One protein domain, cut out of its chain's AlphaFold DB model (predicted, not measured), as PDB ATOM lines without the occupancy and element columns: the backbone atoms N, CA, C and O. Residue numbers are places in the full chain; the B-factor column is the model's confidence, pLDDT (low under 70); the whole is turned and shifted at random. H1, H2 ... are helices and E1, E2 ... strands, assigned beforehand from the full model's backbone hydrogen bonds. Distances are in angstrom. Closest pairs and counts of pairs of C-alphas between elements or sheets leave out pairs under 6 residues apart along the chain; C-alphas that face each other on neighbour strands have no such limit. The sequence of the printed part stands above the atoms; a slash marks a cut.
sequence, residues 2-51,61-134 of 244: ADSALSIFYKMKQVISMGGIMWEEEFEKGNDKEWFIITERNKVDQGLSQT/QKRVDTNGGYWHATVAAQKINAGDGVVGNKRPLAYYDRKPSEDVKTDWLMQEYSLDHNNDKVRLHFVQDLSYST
ATOM      1  N   ALA A   2     -43.695 -50.553  19.628       43.91
ATOM      2  CA  ALA A   2     -43.198 -49.772  20.776       43.91
ATOM      3  C   ALA A   2     -41.657 -49.633  20.779       43.91
ATOM      4  O   ALA A   2     -41.105 -48.649  21.255       43.91
ATOM      5  N   ASP A   3     -40.976 -50.622  20.205       55.97
ATOM      6  CA  ASP A   3     -39.527 -50.831  20.249       55.97
ATOM      7  C   ASP A   3     -38.729 -49.752  19.500       55.97
ATOM      8  O   ASP A   3     -37.664 -49.355  19.965       55.97
ATOM      9  N   SER A   4     -39.239 -49.238  18.371       59.94
ATOM     10  CA  SER A   4     -38.597 -48.142  17.629       59.94
ATOM     11  C   SER A   4     -38.706 -46.829  18.399       59.94
ATOM     12  O   SER A   4     -37.684 -46.192  18.636       59.94
ATOM     13  N   ALA A   5     -39.909 -46.486  18.876       54.62
ATOM     14  CA  ALA A   5     -40.172 -45.301  19.697       54.62
ATOM     15  C   ALA A   5     -39.374 -45.301  21.019       54.62
ATOM     16  O   ALA A   5     -38.829 -44.274  21.418       54.62
ATOM     17  N   LEU A   6     -39.225 -46.459  21.672       60.09
ATOM     18  CA  LEU A   6     -38.352 -46.603  22.843       60.09
ATOM     19  C   LEU A   6     -36.862 -46.507  22.468       60.09
ATOM     20  O   LEU A   6     -36.086 -45.894  23.199       60.09
ATOM     21  N   SER A   7     -36.440 -47.062  21.328       65.12
ATOM     22  CA  SER A   7     -35.045 -47.004  20.862       65.12
ATOM     23  C   SER A   7     -34.583 -45.573  20.554       65.12
ATOM     24  O   SER A   7     -33.537 -45.153  21.057       65.12
ATOM     25  N   ILE A   8     -35.375 -44.786  19.808       64.12
ATOM     26  CA  ILE A   8     -35.093 -43.354  19.598       64.12
ATOM     27  C   ILE A   8     -35.077 -42.601  20.929       64.12
ATOM     28  O   ILE A   8     -34.142 -41.841  21.178       64.12
ATOM     29  N   PHE A   9     -36.034 -42.868  21.821       59.50
ATOM     30  CA  PHE A   9     -36.082 -42.244  23.139       59.50
ATOM     31  C   PHE A   9     -34.788 -42.470  23.942       59.50
ATOM     32  O   PHE A   9     -34.193 -41.505  24.423       59.50
ATOM     33  N   TYR A  10     -34.266 -43.701  24.008       62.94
ATOM     34  CA  TYR A  10     -32.983 -43.978  24.672       62.94
ATOM     35  C   TYR A  10     -31.774 -43.338  23.966       62.94
ATOM     36  O   TYR A  10     -30.875 -42.830  24.645       62.94
ATOM     37  N   LYS A  11     -31.752 -43.305  22.625       65.25
ATOM     38  CA  LYS A  11     -30.691 -42.644  21.837       65.25
ATOM     39  C   LYS A  11     -30.715 -41.113  21.976       65.25
ATOM     40  O   LYS A  11     -29.666 -40.474  21.908       65.25
ATOM     41  N   MET A  12     -31.883 -40.506  22.197       63.03
ATOM     42  CA  MET A  12     -32.048 -39.053  22.341       63.03
ATOM     43  C   MET A  12     -31.907 -38.566  23.786       63.03
ATOM     44  O   MET A  12     -31.152 -37.622  24.027       63.03
ATOM     45  N   LYS A  13     -32.560 -39.221  24.760       58.56
ATOM     46  CA  LYS A  13     -32.523 -38.839  26.186       58.56
ATOM     47  C   LYS A  13     -31.087 -38.735  26.695       58.56
ATOM     48  O   LYS A  13     -30.757 -37.798  27.414       58.56
ATOM     49  N   GLN A  14     -30.205 -39.634  26.259       56.28
ATOM     50  CA  GLN A  14     -28.789 -39.622  26.640       56.28
ATOM     51  C   GLN A  14     -27.986 -38.491  25.977       56.28
ATOM     52  O   GLN A  14     -27.147 -37.880  26.633       56.28
ATOM     53  N   VAL A  15     -28.281 -38.138  24.722       55.16
ATOM     54  CA  VAL A  15     -27.619 -37.027  24.009       55.16
ATOM     55  C   VAL A  15     -28.018 -35.658  24.580       55.16
ATOM     56  O   VAL A  15     -27.208 -34.730  24.572       55.16
ATOM     57  N   ILE A  16     -29.246 -35.534  25.093       52.00
ATOM     58  CA  ILE A  16     -29.808 -34.287  25.638       52.00
ATOM     59  C   ILE A  16     -29.477 -34.128  27.135       52.00
ATOM     60  O   ILE A  16     -29.022 -33.065  27.556       52.00
ATOM     61  N   SER A  17     -29.619 -35.193  27.938       48.34
ATOM     62  CA  SER A  17     -29.397 -35.185  29.401       48.34
ATOM     63  C   SER A  17     -27.977 -34.758  29.811       48.34
ATOM     64  O   SER A  17     -27.782 -34.123  30.850       48.34
ATOM     65  N   MET A  18     -26.972 -34.977  28.950       45.47
ATOM     66  CA  MET A  18     -25.606 -34.468  29.164       45.47
ATOM     67  C   MET A  18     -25.507 -32.927  29.226       45.47
ATOM     68  O   MET A  18     -24.442 -32.403  29.555       45.47
ATOM     69  N   GLY A  19     -26.595 -32.189  28.955       43.91
ATOM     70  CA  GLY A  19     -26.781 -30.768  29.281       43.91
ATOM     71  C   GLY A  19     -26.804 -30.427  30.778       43.91
ATOM     72  O   GLY A  19     -26.638 -29.258  31.122       43.91
ATOM     73  N   GLY A  20     -26.954 -31.419  31.665       34.66
ATOM     74  CA  GLY A  20     -26.934 -31.228  33.121       34.66
ATOM     75  C   GLY A  20     -28.306 -31.004  33.764       34.66
ATOM     76  O   GLY A  20     -28.365 -30.565  34.910       34.66
ATOM     77  N   ILE A  21     -29.392 -31.310  33.050       37.81
ATOM     78  CA  ILE A  21     -30.755 -31.373  33.591       37.81
ATOM     79  C   ILE A  21     -31.360 -32.709  33.143       37.81
ATOM     80  O   ILE A  21     -31.367 -33.018  31.951       37.81
ATOM     81  N   MET A  22     -31.835 -33.509  34.101       35.72
ATOM     82  CA  MET A  22     -32.658 -34.683  33.804       35.72
ATOM     83  C   MET A  22     -34.079 -34.202  33.527       35.72
ATOM     84  O   MET A  22     -34.666 -33.554  34.389       35.72
ATOM     85  N   TRP A  23     -34.617 -34.533  32.357       45.53
ATOM     86  CA  TRP A  23     -35.992 -34.204  31.989       45.53
ATOM     87  C   TRP A  23     -36.910 -35.420  32.107       45.53
ATOM     88  O   TRP A  23     -36.529 -36.544  31.751       45.53
ATOM     89  N   GLU A  24     -38.112 -35.163  32.619       40.59
ATOM     90  CA  GLU A  24     -39.269 -36.043  32.473       40.59
ATOM     91  C   GLU A  24     -39.850 -35.909  31.050       40.59
ATOM     92  O   GLU A  24     -39.310 -35.197  30.203       40.59
ATOM     93  N   GLU A  25     -40.847 -36.726  30.722       51.44
ATOM     94  CA  GLU A  25     -40.964 -37.299  29.374       51.44
ATOM     95  C   GLU A  25     -41.916 -36.523  28.448       51.44
ATOM     96  O   GLU A  25     -42.814 -37.095  27.838       51.44
ATOM     97  N   GLU A  26     -41.685 -35.214  28.317       53.41
ATOM     98  CA  GLU A  26     -42.393 -34.348  27.363       53.41
ATOM     99  C   GLU A  26     -41.753 -34.424  25.963       53.41
ATOM    100  O   GLU A  26     -40.756 -33.771  25.654       53.41
ATOM    101  N   PHE A  27     -42.345 -35.252  25.103       59.97
ATOM    102  CA  PHE A  27     -42.116 -35.259  23.658       59.97
ATOM    103  C   PHE A  27     -43.437 -35.493  22.931       59.97
ATOM    104  O   PHE A  27     -44.286 -36.245  23.414       59.97
ATOM    105  N   GLU A  28     -43.592 -34.914  21.742       58.62
ATOM    106  CA  GLU A  28     -44.726 -35.233  20.884       58.62
ATOM    107  C   GLU A  28     -44.348 -36.317  19.868       58.62
ATOM    108  O   GLU A  28     -43.281 -36.304  19.241       58.62
ATOM    109  N   LYS A  29     -45.264 -37.268  19.684       62.38
ATOM    110  CA  LYS A  29     -45.212 -38.272  18.628       62.38
ATOM    111  C   LYS A  29     -46.181 -37.890  17.502       62.38
ATOM    112  O   LYS A  29     -47.324 -38.344  17.509       62.38
ATOM    113  N   GLY A  30     -45.693 -37.142  16.511       59.81
ATOM    114  CA  GLY A  30     -46.476 -36.782  15.323       59.81
ATOM    115  C   GLY A  30     -46.949 -38.008  14.527       59.81
ATOM    116  O   GLY A  30     -48.103 -38.073  14.113       59.81
ATOM    117  N   ASN A  31     -46.100 -39.035  14.360       70.06
ATOM    118  CA  ASN A  31     -46.531 -40.367  13.902       70.06
ATOM    119  C   ASN A  31     -45.544 -41.489  14.308       70.06
ATOM    120  O   ASN A  31     -44.682 -41.309  15.162       70.06
ATOM    121  N   ASP A  32     -45.685 -42.696  13.747       72.69
ATOM    122  CA  ASP A  32     -44.823 -43.859  14.047       72.69
ATOM    123  C   ASP A  32     -43.355 -43.722  13.587       72.69
ATOM    124  O   ASP A  32     -42.542 -44.593  13.902       72.69
ATOM    125  N   LYS A  33     -43.027 -42.669  12.829       78.12
ATOM    126  CA  LYS A  33     -41.718 -42.431  12.200       78.12
ATOM    127  C   LYS A  33     -41.174 -41.023  12.433       78.12
ATOM    128  O   LYS A  33     -40.060 -40.752  11.989       78.12
ATOM    129  N   GLU A  34     -41.953 -40.135  13.048       80.62
ATOM    130  CA  GLU A  34     -41.668 -38.701  13.144       80.62
ATOM    131  C   GLU A  34     -42.035 -38.162  14.530       80.62
ATOM    132  O   GLU A  34     -43.136 -38.397  15.039       80.62
ATOM    133  N   TRP A  35     -41.088 -37.443  15.134       80.69
ATOM    134  CA  TRP A  35     -41.145 -36.962  16.516       80.69
ATOM    135  C   TRP A  35     -40.686 -35.506  16.618       80.69
ATOM    136  O   TRP A  35     -39.713 -35.112  15.966       80.69
ATOM    137  N   PHE A  36     -41.332 -34.747  17.503       78.62
ATOM    138  CA  PHE A  36     -40.939 -33.390  17.872       78.62
ATOM    139  C   PHE A  36     -40.495 -33.369  19.336       78.62
ATOM    140  O   PHE A  36     -41.239 -33.767  20.235       78.62
ATOM    141  N   ILE A  37     -39.261 -32.923  19.584       76.56
ATOM    142  CA  ILE A  37     -38.700 -32.818  20.938       76.56
ATOM    143  C   ILE A  37     -38.180 -31.402  21.169       76.56
ATOM    144  O   ILE A  37     -37.278 -30.938  20.469       76.56
ATOM    145  N   ILE A  38     -38.718 -30.726  22.183       75.88
ATOM    146  CA  ILE A  38     -38.210 -29.437  22.660       75.88
ATOM    147  C   ILE A  38     -37.166 -29.696  23.749       75.88
ATOM    148  O   ILE A  38     -37.284 -30.613  24.556       75.88
ATOM    149  N   THR A  39     -36.094 -28.910  23.752       73.38
ATOM    150  CA  THR A  39     -34.972 -29.079  24.686       73.38
ATOM    151  C   THR A  39     -34.475 -27.736  25.178       73.38
ATOM    152  O   THR A  39     -34.381 -26.791  24.395       73.38
ATOM    153  N   GLU A  40     -34.064 -27.651  26.441       71.56
ATOM    154  CA  GLU A  40     -33.325 -26.482  26.903       71.56
ATOM    155  C   GLU A  40     -31.928 -26.400  26.271       71.56
ATOM    156  O   GLU A  40     -31.099 -27.311  26.330       71.56
ATOM    157  N   ARG A  41     -31.642 -25.227  25.710       66.94
ATOM    158  CA  ARG A  41     -30.312 -24.737  25.361       66.94
ATOM    159  C   ARG A  41     -29.525 -24.589  26.667       66.94
ATOM    160  O   ARG A  41     -29.991 -23.919  27.580       66.94
ATOM    161  N   ASN A  42     -28.328 -25.163  26.777       61.69
ATOM    162  CA  ASN A  42     -27.540 -25.049  28.013       61.69
ATOM    163  C   ASN A  42     -27.157 -23.575  28.327       61.69
ATOM    164  O   ASN A  42     -27.038 -22.742  27.425       61.69
ATOM    165  N   LYS A  43     -26.875 -23.250  29.599       54.12
ATOM    166  CA  LYS A  43     -26.558 -21.872  30.055       54.12
ATOM    167  C   LYS A  43     -25.270 -21.259  29.456       54.12
ATOM    168  O   LYS A  43     -25.032 -20.064  29.608       54.12
ATOM    169  N   VAL A  44     -24.430 -22.050  28.778       53.19
ATOM    170  CA  VAL A  44     -23.191 -21.608  28.096       53.19
ATOM    171  C   VAL A  44     -23.457 -21.217  26.633       53.19
ATOM    172  O   VAL A  44     -22.834 -20.283  26.113       53.19
ATOM    173  N   ASP A  45     -24.414 -21.894  25.996       53.22
ATOM    174  CA  ASP A  45     -24.944 -21.612  24.660       53.22
ATOM    175  C   ASP A  45     -26.010 -20.499  24.694       53.22
ATOM    176  O   ASP A  45     -26.132 -19.767  23.718       53.22
ATOM    177  N   GLN A  46     -26.723 -20.325  25.818       51.28
ATOM    178  CA  GLN A  46     -27.581 -19.157  26.111       51.28
ATOM    179  C   GLN A  46     -26.783 -17.854  26.342       51.28
ATOM    180  O   GLN A  46     -27.369 -16.797  26.533       51.28
ATOM    181  N   GLY A  47     -25.449 -17.901  26.445       49.34
ATOM    182  CA  GLY A  47     -24.620 -16.727  26.770       49.34
ATOM    183  C   GLY A  47     -24.707 -16.229  28.225       49.34
ATOM    184  O   GLY A  47     -23.822 -15.498  28.658       49.34
ATOM    185  N   LEU A  48     -25.689 -16.691  29.010       47.75
ATOM    186  CA  LEU A  48     -25.950 -16.323  30.414       47.75
ATOM    187  C   LEU A  48     -24.892 -16.803  31.437       47.75
ATOM    188  O   LEU A  48     -25.035 -16.596  32.643       47.75
ATOM    189  N   SER A  49     -23.810 -17.435  30.985       47.56
ATOM    190  CA  SER A  49     -22.700 -17.859  31.838       47.56
ATOM    191  C   SER A  49     -21.789 -16.675  32.201       47.56
ATOM    192  O   SER A  49     -21.017 -16.194  31.372       47.56
ATOM    193  N   GLN A  50     -21.826 -16.236  33.466       46.03
ATOM    194  CA  GLN A  50     -20.985 -15.134  33.969       46.03
ATOM    195  C   GLN A  50     -19.472 -15.421  33.905       46.03
ATOM    196  O   GLN A  50     -18.661 -14.492  33.935       46.03
ATOM    197  N   THR A  51     -19.056 -16.686  33.769       40.72
ATOM    198  CA  THR A  51     -17.664 -17.019  33.446       40.72
ATOM    199  C   THR A  51     -17.365 -16.653  31.993       40.72
ATOM    200  O   THR A  51     -17.573 -17.453  31.078       40.72
ATOM    201  N   GLN A  61     -20.599 -29.478  23.159       51.88
ATOM    202  CA  GLN A  61     -20.917 -30.734  23.833       51.88
ATOM    203  C   GLN A  61     -20.873 -31.882  22.820       51.88
ATOM    204  O   GLN A  61     -21.400 -31.773  21.710       51.88
ATOM    205  N   LYS A  62     -20.209 -32.977  23.195       53.31
ATOM    206  CA  LYS A  62     -20.188 -34.190  22.381       53.31
ATOM    207  C   LYS A  62     -21.602 -34.772  22.369       53.31
ATOM    208  O   LYS A  62     -22.057 -35.251  23.399       53.31
ATOM    209  N   ARG A  63     -22.273 -34.741  21.212       66.19
ATOM    210  CA  ARG A  63     -23.586 -35.373  20.985       66.19
ATOM    211  C   ARG A  63     -23.445 -36.895  20.868       66.19
ATOM    212  O   ARG A  63     -23.660 -37.448  19.795       66.19
ATOM    213  N   VAL A  64     -22.983 -37.534  21.938       64.12
ATOM    214  CA  VAL A  64     -22.583 -38.946  21.990       64.12
ATOM    215  C   VAL A  64     -23.499 -39.690  22.961       64.12
ATOM    216  O   VAL A  64     -23.700 -39.238  24.082       64.12
ATOM    217  N   ASP A  65     -24.045 -40.816  22.513       67.50
ATOM    218  CA  ASP A  65     -24.762 -41.811  23.316       67.50
ATOM    219  C   ASP A  65     -23.756 -42.570  24.206       67.50
ATOM    220  O   ASP A  65     -22.628 -42.843  23.785       67.50
ATOM    221  N   THR A  66     -24.150 -42.962  25.420       61.12
ATOM    222  CA  THR A  66     -23.361 -43.854  26.292       61.12
ATOM    223  C   THR A  66     -23.028 -45.178  25.595       61.12
ATOM    224  O   THR A  66     -21.944 -45.722  25.795       61.12
ATOM    225  N   ASN A  67     -23.907 -45.652  24.704       68.44
ATOM    226  CA  ASN A  67     -23.683 -46.827  23.855       68.44
ATOM    227  C   ASN A  67     -22.703 -46.567  22.687       68.44
ATOM    228  O   ASN A  67     -22.493 -47.431  21.840       68.44
ATOM    229  N   GLY A  68     -22.084 -45.384  22.629       73.19
ATOM    230  CA  GLY A  68     -20.969 -45.041  21.747       73.19
ATOM    231  C   GLY A  68     -21.352 -44.311  20.460       73.19
ATOM    232  O   GLY A  68     -20.504 -43.603  19.910       73.19
ATOM    233  N   GLY A  69     -22.592 -44.445  19.981       82.19
ATOM    234  CA  GLY A  69     -23.077 -43.733  18.796       82.19
ATOM    235  C   GLY A  69     -23.185 -42.216  18.985       82.19
ATOM    236  O   GLY A  69     -22.956 -41.691  20.076       82.19
ATOM    237  N   TYR A  70     -23.463 -41.470  17.916       82.25
ATOM    238  CA  TYR A  70     -23.468 -40.004  17.954       82.25
ATOM    239  C   TYR A  70     -24.262 -39.349  16.822       82.25
ATOM    240  O   TYR A  70     -24.395 -39.896  15.730       82.25
ATOM    241  N   TRP A  71     -24.718 -38.116  17.063       84.62
ATOM    242  CA  TRP A  71     -25.296 -37.252  16.031       84.62
ATOM    243  C   TRP A  71     -24.225 -36.365  15.391       84.62
ATOM    244  O   TRP A  71     -23.596 -35.541  16.065       84.62
ATOM    245  N   HIS A  72     -24.050 -36.489  14.076       83.56
ATOM    246  CA  HIS A  72     -23.154 -35.653  13.278       83.56
ATOM    247  C   HIS A  72     -23.951 -34.639  12.455       83.56
ATOM    248  O   HIS A  72     -24.955 -35.004  11.851       83.56
ATOM    249  N   ALA A  73     -23.512 -33.379  12.400       87.19
ATOM    250  CA  ALA A  73     -24.138 -32.377  11.533       87.19
ATOM    251  C   ALA A  73     -23.748 -32.646  10.074       87.19
ATOM    252  O   ALA A  73     -22.561 -32.673   9.766       87.19
ATOM    253  N   THR A  74     -24.722 -32.871   9.190       85.06
ATOM    254  CA  THR A  74     -24.450 -33.315   7.809       85.06
ATOM    255  C   THR A  74     -24.005 -32.179   6.891       85.06
ATOM    256  O   THR A  74     -23.231 -32.411   5.969       85.06
ATOM    257  N   VAL A  75     -24.451 -30.950   7.166       85.50
ATOM    258  CA  VAL A  75     -23.981 -29.714   6.522       85.50
ATOM    259  C   VAL A  75     -23.869 -28.580   7.552       85.50
ATOM    260  O   VAL A  75     -24.220 -28.733   8.727       85.50
ATOM    261  N   ALA A  76     -23.360 -27.424   7.120       83.44
ATOM    262  CA  ALA A  76     -23.408 -26.197   7.908       83.44
ATOM    263  C   ALA A  76     -24.859 -25.814   8.265       83.44
ATOM    264  O   ALA A  76     -25.798 -26.149   7.546       83.44
ATOM    265  N   ALA A  77     -25.038 -25.090   9.372       84.81
ATOM    266  CA  ALA A  77     -26.354 -24.556   9.715       84.81
ATOM    267  C   ALA A  77     -26.768 -23.468   8.717       84.81
ATOM    268  O   ALA A  77     -25.956 -22.618   8.346       84.81
ATOM    269  N   GLN A  78     -28.030 -23.509   8.310       86.25
ATOM    270  CA  GLN A  78     -28.660 -22.542   7.423       86.25
ATOM    271  C   GLN A  78     -29.444 -21.531   8.261       86.25
ATOM    272  O   GLN A  78     -30.080 -21.900   9.249       86.25
ATOM    273  N   LYS A  79     -29.407 -20.259   7.861       86.94
ATOM    274  CA  LYS A  79     -30.222 -19.212   8.480       86.94
ATOM    275  C   LYS A  79     -31.672 -19.332   8.032       86.94
ATOM    276  O   LYS A  79     -31.929 -19.526   6.846       86.94
ATOM    277  N   ILE A  80     -32.585 -19.154   8.976       83.44
ATOM    278  CA  ILE A  80     -34.020 -19.019   8.740       83.44
ATOM    279  C   ILE A  80     -34.306 -17.516   8.652       83.44
ATOM    280  O   ILE A  80     -33.915 -16.768   9.553       83.44
ATOM    281  N   ASN A  81     -34.939 -17.072   7.563       84.81
ATOM    282  CA  ASN A  81     -35.314 -15.673   7.356       84.81
ATOM    283  C   ASN A  81     -36.840 -15.557   7.304       84.81
ATOM    284  O   ASN A  81     -37.458 -16.282   6.530       84.81
ATOM    285  N   ALA A  82     -37.419 -14.615   8.047       76.50
ATOM    286  CA  ALA A  82     -38.869 -14.391   8.111       76.50
ATOM    287  C   ALA A  82     -39.347 -13.206   7.242       76.50
ATOM    288  O   ALA A  82     -40.449 -12.690   7.396       76.50
ATOM    289  N   GLY A  83     -38.500 -12.748   6.314       75.12
ATOM    290  CA  GLY A  83     -38.749 -11.587   5.452       75.12
ATOM    291  C   GLY A  83     -38.366 -10.246   6.087       75.12
ATOM    292  O   GLY A  83     -37.830  -9.387   5.390       75.12
ATOM    293  N   ASP A  84     -38.548 -10.092   7.399       79.88
ATOM    294  CA  ASP A  84     -38.097  -8.937   8.188       79.88
ATOM    295  C   ASP A  84     -36.622  -9.050   8.634       79.88
ATOM    296  O   ASP A  84     -35.894  -8.056   8.670       79.88
ATOM    297  N   GLY A  85     -36.152 -10.268   8.921       81.62
ATOM    298  CA  GLY A  85     -34.801 -10.531   9.400       81.62
ATOM    299  C   GLY A  85     -34.440 -12.015   9.503       81.62
ATOM    300  O   GLY A  85     -35.131 -12.893   8.987       81.62
ATOM    301  N   VAL A  86     -33.309 -12.281  10.167       82.75
ATOM    302  CA  VAL A  86     -32.856 -13.631  10.536       82.75
ATOM    303  C   VAL A  86     -33.428 -13.958  11.911       82.75
ATOM    304  O   VAL A  86     -33.020 -13.346  12.895       82.75
ATOM    305  N   VAL A  87     -34.327 -14.934  11.977       81.75
ATOM    306  CA  VAL A  87     -35.023 -15.340  13.214       81.75
ATOM    307  C   VAL A  87     -34.309 -16.475  13.954       81.75
ATOM    308  O   VAL A  87     -34.415 -16.610  15.174       81.75
ATOM    309  N   GLY A  88     -33.528 -17.283  13.234       84.94
ATOM    310  CA  GLY A  88     -32.819 -18.421  13.809       84.94
ATOM    311  C   GLY A  88     -31.997 -19.210  12.798       84.94
ATOM    312  O   GLY A  88     -31.724 -18.767  11.681       84.94
ATOM    313  N   ASN A  89     -31.613 -20.419  13.201       85.38
ATOM    314  CA  ASN A  89     -30.820 -21.351  12.410       85.38
ATOM    315  C   ASN A  89     -31.429 -22.761  12.413       85.38
ATOM    316  O   ASN A  89     -31.806 -23.282  13.464       85.38
ATOM    317  N   LYS A  90     -31.419 -23.400  11.239       86.88
ATOM    318  CA  LYS A  90     -31.758 -24.807  10.999       86.88
ATOM    319  C   LYS A  90     -30.473 -25.601  10.755       86.88
ATOM    320  O   LYS A  90     -29.623 -25.190   9.964       86.88
ATOM    321  N   ARG A  91     -30.295 -26.738  11.427       87.31
ATOM    322  CA  ARG A  91     -29.121 -27.614  11.281       87.31
ATOM    323  C   ARG A  91     -29.563 -29.070  11.120       87.31
ATOM    324  O   ARG A  91     -30.070 -29.635  12.084       87.31
ATOM    325  N   PRO A  92     -29.332 -29.711   9.964       87.00
ATOM    326  CA  PRO A  92     -29.570 -31.140   9.816       87.00
ATOM    327  C   PRO A  92     -28.444 -31.964  10.459       87.00
ATOM    328  O   PRO A  92     -27.264 -31.590  10.432       87.00
ATOM    329  N   LEU A  93     -28.816 -33.107  11.026       88.31
ATOM    330  CA  LEU A  93     -27.930 -34.105  11.603       88.31
ATOM    331  C   LEU A  93     -28.346 -35.511  11.150       88.31
ATOM    332  O   LEU A  93     -29.512 -35.769  10.859       88.31
ATOM    333  N   ALA A  94     -27.388 -36.431  11.139       88.31
ATOM    334  CA  ALA A  94     -27.624 -37.863  10.994       88.31
ATOM    335  C   ALA A  94     -26.970 -38.606  12.161       88.31
ATOM    336  O   ALA A  94     -25.912 -38.190  12.649       88.31
ATOM    337  N   TYR A  95     -27.592 -39.695  12.605       86.38
ATOM    338  CA  TYR A  95     -27.065 -40.517  13.689       86.38
ATOM    339  C   TYR A  95     -26.214 -41.680  13.154       86.38
ATOM    340  O   TYR A  95     -26.554 -42.329  12.158       86.38
ATOM    341  N   TYR A  96     -25.110 -41.948  13.848       86.56
ATOM    342  CA  TYR A  96     -24.160 -43.021  13.571       86.56
ATOM    343  C   TYR A  96     -24.070 -43.946  14.788       86.56
ATOM    344  O   TYR A  96     -23.811 -43.474  15.895       86.56
ATOM    345  N   ASP A  97     -24.237 -45.256  14.599       85.25
ATOM    346  CA  ASP A  97     -23.921 -46.252  15.628       85.25
ATOM    347  C   ASP A  97     -22.432 -46.606  15.559       85.25
ATOM    348  O   ASP A  97     -21.938 -47.081  14.533       85.25
ATOM    349  N   ARG A  98     -21.713 -46.404  16.667       82.00
ATOM    350  CA  ARG A  98     -20.308 -46.803  16.779       82.00
ATOM    351  C   ARG A  98     -20.206 -48.304  16.996       82.00
ATOM    352  O   ARG A  98     -20.559 -48.802  18.063       82.00
ATOM    353  N   LYS A  99     -19.647 -49.016  16.023       76.69
ATOM    354  CA  LYS A  99     -19.180 -50.396  16.197       76.69
ATOM    355  C   LYS A  99     -17.681 -50.383  16.533       76.69
ATOM    356  O   LYS A  99     -17.005 -49.394  16.255       76.69
ATOM    357  N   PRO A 100     -17.113 -51.467  17.094       74.19
ATOM    358  CA  PRO A 100     -15.683 -51.521  17.425       74.19
ATOM    359  C   PRO A 100     -14.725 -51.344  16.232       74.19
ATOM    360  O   PRO A 100     -13.552 -51.054  16.445       74.19
ATOM    361  N   SER A 101     -15.207 -51.538  15.001       74.69
ATOM    362  CA  SER A 101     -14.432 -51.456  13.754       74.69
ATOM    363  C   SER A 101     -14.746 -50.235  12.877       74.69
ATOM    364  O   SER A 101     -13.915 -49.867  12.054       74.69
ATOM    365  N   GLU A 102     -15.933 -49.637  13.006       79.94
ATOM    366  CA  GLU A 102     -16.448 -48.594  12.103       79.94
ATOM    367  C   GLU A 102     -17.609 -47.813  12.749       79.94
ATOM    368  O   GLU A 102     -18.390 -48.369  13.524       79.94
ATOM    369  N   ASP A 103     -17.758 -46.533  12.400       83.88
ATOM    370  CA  ASP A 103     -18.939 -45.731  12.740       83.88
ATOM    371  C   ASP A 103     -19.972 -45.863  11.598       83.88
ATOM    372  O   ASP A 103     -19.762 -45.367  10.489       83.88
ATOM    373  N   VAL A 104     -21.094 -46.547  11.844       86.81
ATOM    374  CA  VAL A 104     -22.088 -46.894  10.810       86.81
ATOM    375  C   VAL A 104     -23.224 -45.884  10.793       86.81
ATOM    376  O   VAL A 104     -23.950 -45.744  11.778       86.81
ATOM    377  N   LYS A 105     -23.416 -45.200   9.657       87.44
ATOM    378  CA  LYS A 105     -24.563 -44.305   9.465       87.44
ATOM    379  C   LYS A 105     -25.869 -45.104   9.531       87.44
ATOM    380  O   LYS A 105     -25.985 -46.152   8.903       87.44
ATOM    381  N   THR A 106     -26.851 -44.572  10.246       86.50
ATOM    382  CA  THR A 106     -28.205 -45.131  10.336       86.50
ATOM    383  C   THR A 106     -29.213 -44.342   9.489       86.50
ATOM    384  O   THR A 106     -28.905 -43.256   8.986       86.50
ATOM    385  N   ASP A 107     -30.435 -44.867   9.377       87.19
ATOM    386  CA  ASP A 107     -31.576 -44.205   8.726       87.19
ATOM    387  C   ASP A 107     -32.221 -43.087   9.579       87.19
ATOM    388  O   ASP A 107     -33.179 -42.451   9.143       87.19
ATOM    389  N   TRP A 108     -31.688 -42.812  10.777       86.88
ATOM    390  CA  TRP A 108     -32.176 -41.764  11.676       86.88
ATOM    391  C   TRP A 108     -31.616 -40.386  11.298       86.88
ATOM    392  O   TRP A 108     -30.402 -40.139  11.377       86.88
ATOM    393  N   LEU A 109     -32.513 -39.466  10.933       88.62
ATOM    394  CA  LEU A 109     -32.208 -38.063  10.642       88.62
ATOM    395  C   LEU A 109     -32.849 -37.128  11.669       88.62
ATOM    396  O   LEU A 109     -33.913 -37.413  12.201       88.62
ATOM    397  N   MET A 110     -32.211 -35.984  11.908       87.88
ATOM    398  CA  MET A 110     -32.673 -34.932  12.814       87.88
ATOM    399  C   MET A 110     -32.515 -33.562  12.153       87.88
ATOM    400  O   MET A 110     -31.554 -33.326  11.420       87.88
ATOM    401  N   GLN A 111     -33.412 -32.630  12.456       87.81
ATOM    402  CA  GLN A 111     -33.271 -31.209  12.151       87.81
ATOM    403  C   GLN A 111     -33.374 -30.421  13.464       87.81
ATOM    404  O   GLN A 111     -34.437 -30.338  14.067       87.81
ATOM    405  N   GLU A 112     -32.240 -29.881  13.919       86.88
ATOM    406  CA  GLU A 112     -32.138 -28.986  15.076       86.88
ATOM    407  C   GLU A 112     -32.469 -27.557  14.627       86.88
ATOM    408  O   GLU A 112     -31.746 -26.973  13.816       86.88
ATOM    409  N   TYR A 113     -33.532 -26.988  15.185       85.25
ATOM    410  CA  TYR A 113     -33.934 -25.596  15.025       85.25
ATOM    411  C   TYR A 113     -33.574 -24.822  16.299       85.25
ATOM    412  O   TYR A 113     -33.866 -25.253  17.418       85.25
ATOM    413  N   SER A 114     -32.938 -23.661  16.152       84.19
ATOM    414  CA  SER A 114     -32.636 -22.772  17.276       84.19
ATOM    415  C   SER A 114     -32.831 -21.314  16.891       84.19
ATOM    416  O   SER A 114     -32.198 -20.858  15.939       84.19
ATOM    417  N   LEU A 115     -33.638 -20.590  17.663       81.50
ATOM    418  CA  LEU A 115     -33.830 -19.146  17.525       81.50
ATOM    419  C   LEU A 115     -32.554 -18.372  17.902       81.50
ATOM    420  O   LEU A 115     -31.744 -18.858  18.705       81.50
ATOM    421  N   ASP A 116     -32.369 -17.186  17.324       70.38
ATOM    422  CA  ASP A 116     -31.145 -16.380  17.467       70.38
ATOM    423  C   ASP A 116     -31.244 -15.244  18.512       70.38
ATOM    424  O   ASP A 116     -30.249 -14.544  18.726       70.38
ATOM    425  N   HIS A 117     -32.372 -15.064  19.220       65.94
ATOM    426  CA  HIS A 117     -32.464 -14.039  20.267       65.94
ATOM    427  C   HIS A 117     -31.804 -14.501  21.575       65.94
ATOM    428  O   HIS A 117     -31.838 -15.666  21.975       65.94
ATOM    429  N   ASN A 118     -31.194 -13.549  22.290       54.03
ATOM    430  CA  ASN A 118     -30.359 -13.831  23.467       54.03
ATOM    431  C   ASN A 118     -31.124 -14.422  24.670       54.03
ATOM    432  O   ASN A 118     -30.492 -14.922  25.599       54.03
ATOM    433  N   ASN A 119     -32.457 -14.364  24.662       54.22
ATOM    434  CA  ASN A 119     -33.310 -14.882  25.733       54.22
ATOM    435  C   ASN A 119     -33.831 -16.304  25.452       54.22
ATOM    436  O   ASN A 119     -34.462 -16.899  26.327       54.22
ATOM    437  N   ASP A 120     -33.564 -16.867  24.269       62.97
ATOM    438  CA  ASP A 120     -34.225 -18.085  23.796       62.97
ATOM    439  C   ASP A 120     -33.589 -19.329  24.418       62.97
ATOM    440  O   ASP A 120     -32.624 -19.913  23.907       62.97
ATOM    441  N   LYS A 121     -34.154 -19.732  25.561       68.69
ATOM    442  CA  LYS A 121     -33.700 -20.849  26.403       68.69
ATOM    443  C   LYS A 121     -33.847 -22.228  25.752       68.69
ATOM    444  O   LYS A 121     -33.375 -23.187  26.352       68.69
ATOM    445  N   VAL A 122     -34.450 -22.362  24.567       71.31
ATOM    446  CA  VAL A 122     -34.862 -23.653  23.977       71.31
ATOM    447  C   VAL A 122     -34.325 -23.918  22.559       71.31
ATOM    448  O   VAL A 122     -33.773 -23.034  21.899       71.31
ATOM    449  N   ARG A 123     -34.471 -25.168  22.102       78.44
ATOM    450  CA  ARG A 123     -34.337 -25.650  20.715       78.44
ATOM    451  C   ARG A 123     -35.414 -26.692  20.430       78.44
ATOM    452  O   ARG A 123     -35.680 -27.515  21.305       78.44
ATOM    453  N   LEU A 124     -35.933 -26.705  19.207       82.06
ATOM    454  CA  LEU A 124     -36.804 -27.761  18.685       82.06
ATOM    455  C   LEU A 124     -35.965 -28.749  17.864       82.06
ATOM    456  O   LEU A 124     -35.102 -28.338  17.087       82.06
ATOM    457  N   HIS A 125     -36.223 -30.047  18.009       84.12
ATOM    458  CA  HIS A 125     -35.643 -31.100  17.176       84.12
ATOM    459  C   HIS A 125     -36.768 -31.903  16.536       84.12
ATOM    460  O   HIS A 125     -37.494 -32.610  17.233       84.12
ATOM    461  N   PHE A 126     -36.882 -31.813  15.213       86.31
ATOM    462  CA  PHE A 126     -37.661 -32.760  14.416       86.31
ATOM    463  C   PHE A 126     -36.778 -33.972  14.108       86.31
ATOM    464  O   PHE A 126     -35.627 -33.793  13.699       86.31
ATOM    465  N   VAL A 127     -37.272 -35.194  14.316       84.56
ATOM    466  CA  VAL A 127     -36.503 -36.434  14.100       84.56
ATOM    467  C   VAL A 127     -37.335 -37.450  13.326       84.56
ATOM    468  O   VAL A 127     -38.519 -37.610  13.604       84.56
ATOM    469  N   GLN A 128     -36.705 -38.129  12.362       85.50
ATOM    470  CA  GLN A 128     -37.356 -38.982  11.367       85.50
ATOM    471  C   GLN A 128     -36.630 -40.334  11.208       85.50
ATOM    472  O   GLN A 128     -35.396 -40.376  11.142       85.50
ATOM    473  N   ASP A 129     -37.397 -41.425  11.109       85.94
ATOM    474  CA  ASP A 129     -36.932 -42.785  10.782       85.94
ATOM    475  C   ASP A 129     -37.176 -43.108   9.295       85.94
ATOM    476  O   ASP A 129     -38.312 -43.337   8.862       85.94
ATOM    477  N   LEU A 130     -36.104 -43.153   8.497       83.31
ATOM    478  CA  LEU A 130     -36.190 -43.452   7.064       83.31
ATOM    479  C   LEU A 130     -36.220 -44.951   6.715       83.31
ATOM    480  O   LEU A 130     -36.398 -45.270   5.534       83.31
ATOM    481  N   SER A 131     -36.101 -45.873   7.676       80.19
ATOM    482  CA  SER A 131     -36.001 -47.322   7.403       80.19
ATOM    483  C   SER A 131     -37.221 -47.891   6.657       80.19
ATOM    484  O   SER A 131     -37.109 -48.809   5.848       80.19
ATOM    485  N   TYR A 132     -38.392 -47.275   6.840       60.94
ATOM    486  CA  TYR A 132     -39.640 -47.608   6.140       60.94
ATOM    487  C   TYR A 132     -39.754 -47.043   4.709       60.94
ATOM    488  O   TYR A 132     -40.762 -47.279   4.039       60.94
ATOM    489  N   SER A 133     -38.787 -46.242   4.251       59.50
ATOM    490  CA  SER A 133     -38.785 -45.632   2.910       59.50
ATOM    491  C   SER A 133     -37.951 -46.424   1.898       59.50
ATOM    492  O   SER A 133     -38.255 -46.429   0.703       59.50
ATOM    493  N   THR A 134     -36.920 -47.125   2.372       52.56
ATOM    494  CA  THR A 134     -35.976 -47.893   1.551       52.56
ATOM    495  C   THR A 134     -36.564 -49.228   1.092       52.56
ATOM    496  O   THR A 134     -36.346 -49.624  -0.053       52.56
TER     497      THR A 134
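AT A GLANCE: This is residues 2 to 51 and 61 to 134 of the 244 residues of the protein "(thale cress) hypothetical protein" of Arabidopsis thaliana (UniProt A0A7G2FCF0). A strongly twisted, six-stranded antiparallel sheet, in which the long strands E4 and E5 run side by side, partly wraps round one helix, H1, which packs over E6 and comes near E1 and E2. The small helix H2 sits at the end of E6 and only grazes the sheet. The printed part has 124 residues, running H1 E1 E2 E3 E4 E5 E6 H2, of mixed class, with a branched sheet. It is compact, with a radius of gyration of the C-alphas of 15.3 A and spans of 41 by 35 by 29 A.

IN THESE COORDINATES: H1, residues 2 to 17, begins at C-alpha 2 (-43.198, -49.772, 20.776) and is 21.9 A long. E1 is residues 34 to 40, E2 70 to 73 and E3 78 to 81. E4, residues 86 to 98, measures 36.0 A, and E5, residues 103 to 115, 30.8 A; E5 bends by 83 degrees at residue 107. E6 is residues 122 to 129. H2, residues 131 to 134, ends at C-alpha 134 (-35.976, -47.893, 1.551).

HOW THE PARTS SIT: H1 is on the sheet at a height of 8.3 A, over E6 and only just slantwise to it at 32 degrees on the local plane; its closest C-alphas to E1 are Ile 16 and Thr 39, 7.4 A. E3, E4, E5 and E6 form a meander, each strand the antiparallel neighbour of the one before: N 80 and O 88 are 2.9 A apart, N 91 and O 112 2.8 A, N 111 and O 126 2.8 A. E2 and E3 lie on one side of E4, E5 on the other; N 72 and O 94 are 2.9 A apart. E1 is the antiparallel neighbour of E6, with N 37 and O 125 3.0 A apart. In H1, 10 of 12 O i to N i+4 pairs are within hydrogen-bond range; H2 is too short for one.

THE WHOLE: The C-alphas farthest apart, of Asp 84 and Pro 100, are 49.0 A apart. Residues 52 to 60 are not printed; C-alphas 51 and 61 are 17.1 A apart across the cut. H1 to E1 is a long link. Mean pLDDT of the printed part is 70.3; 55 residues are under 70, among them 2 to 30 and 41 to 51.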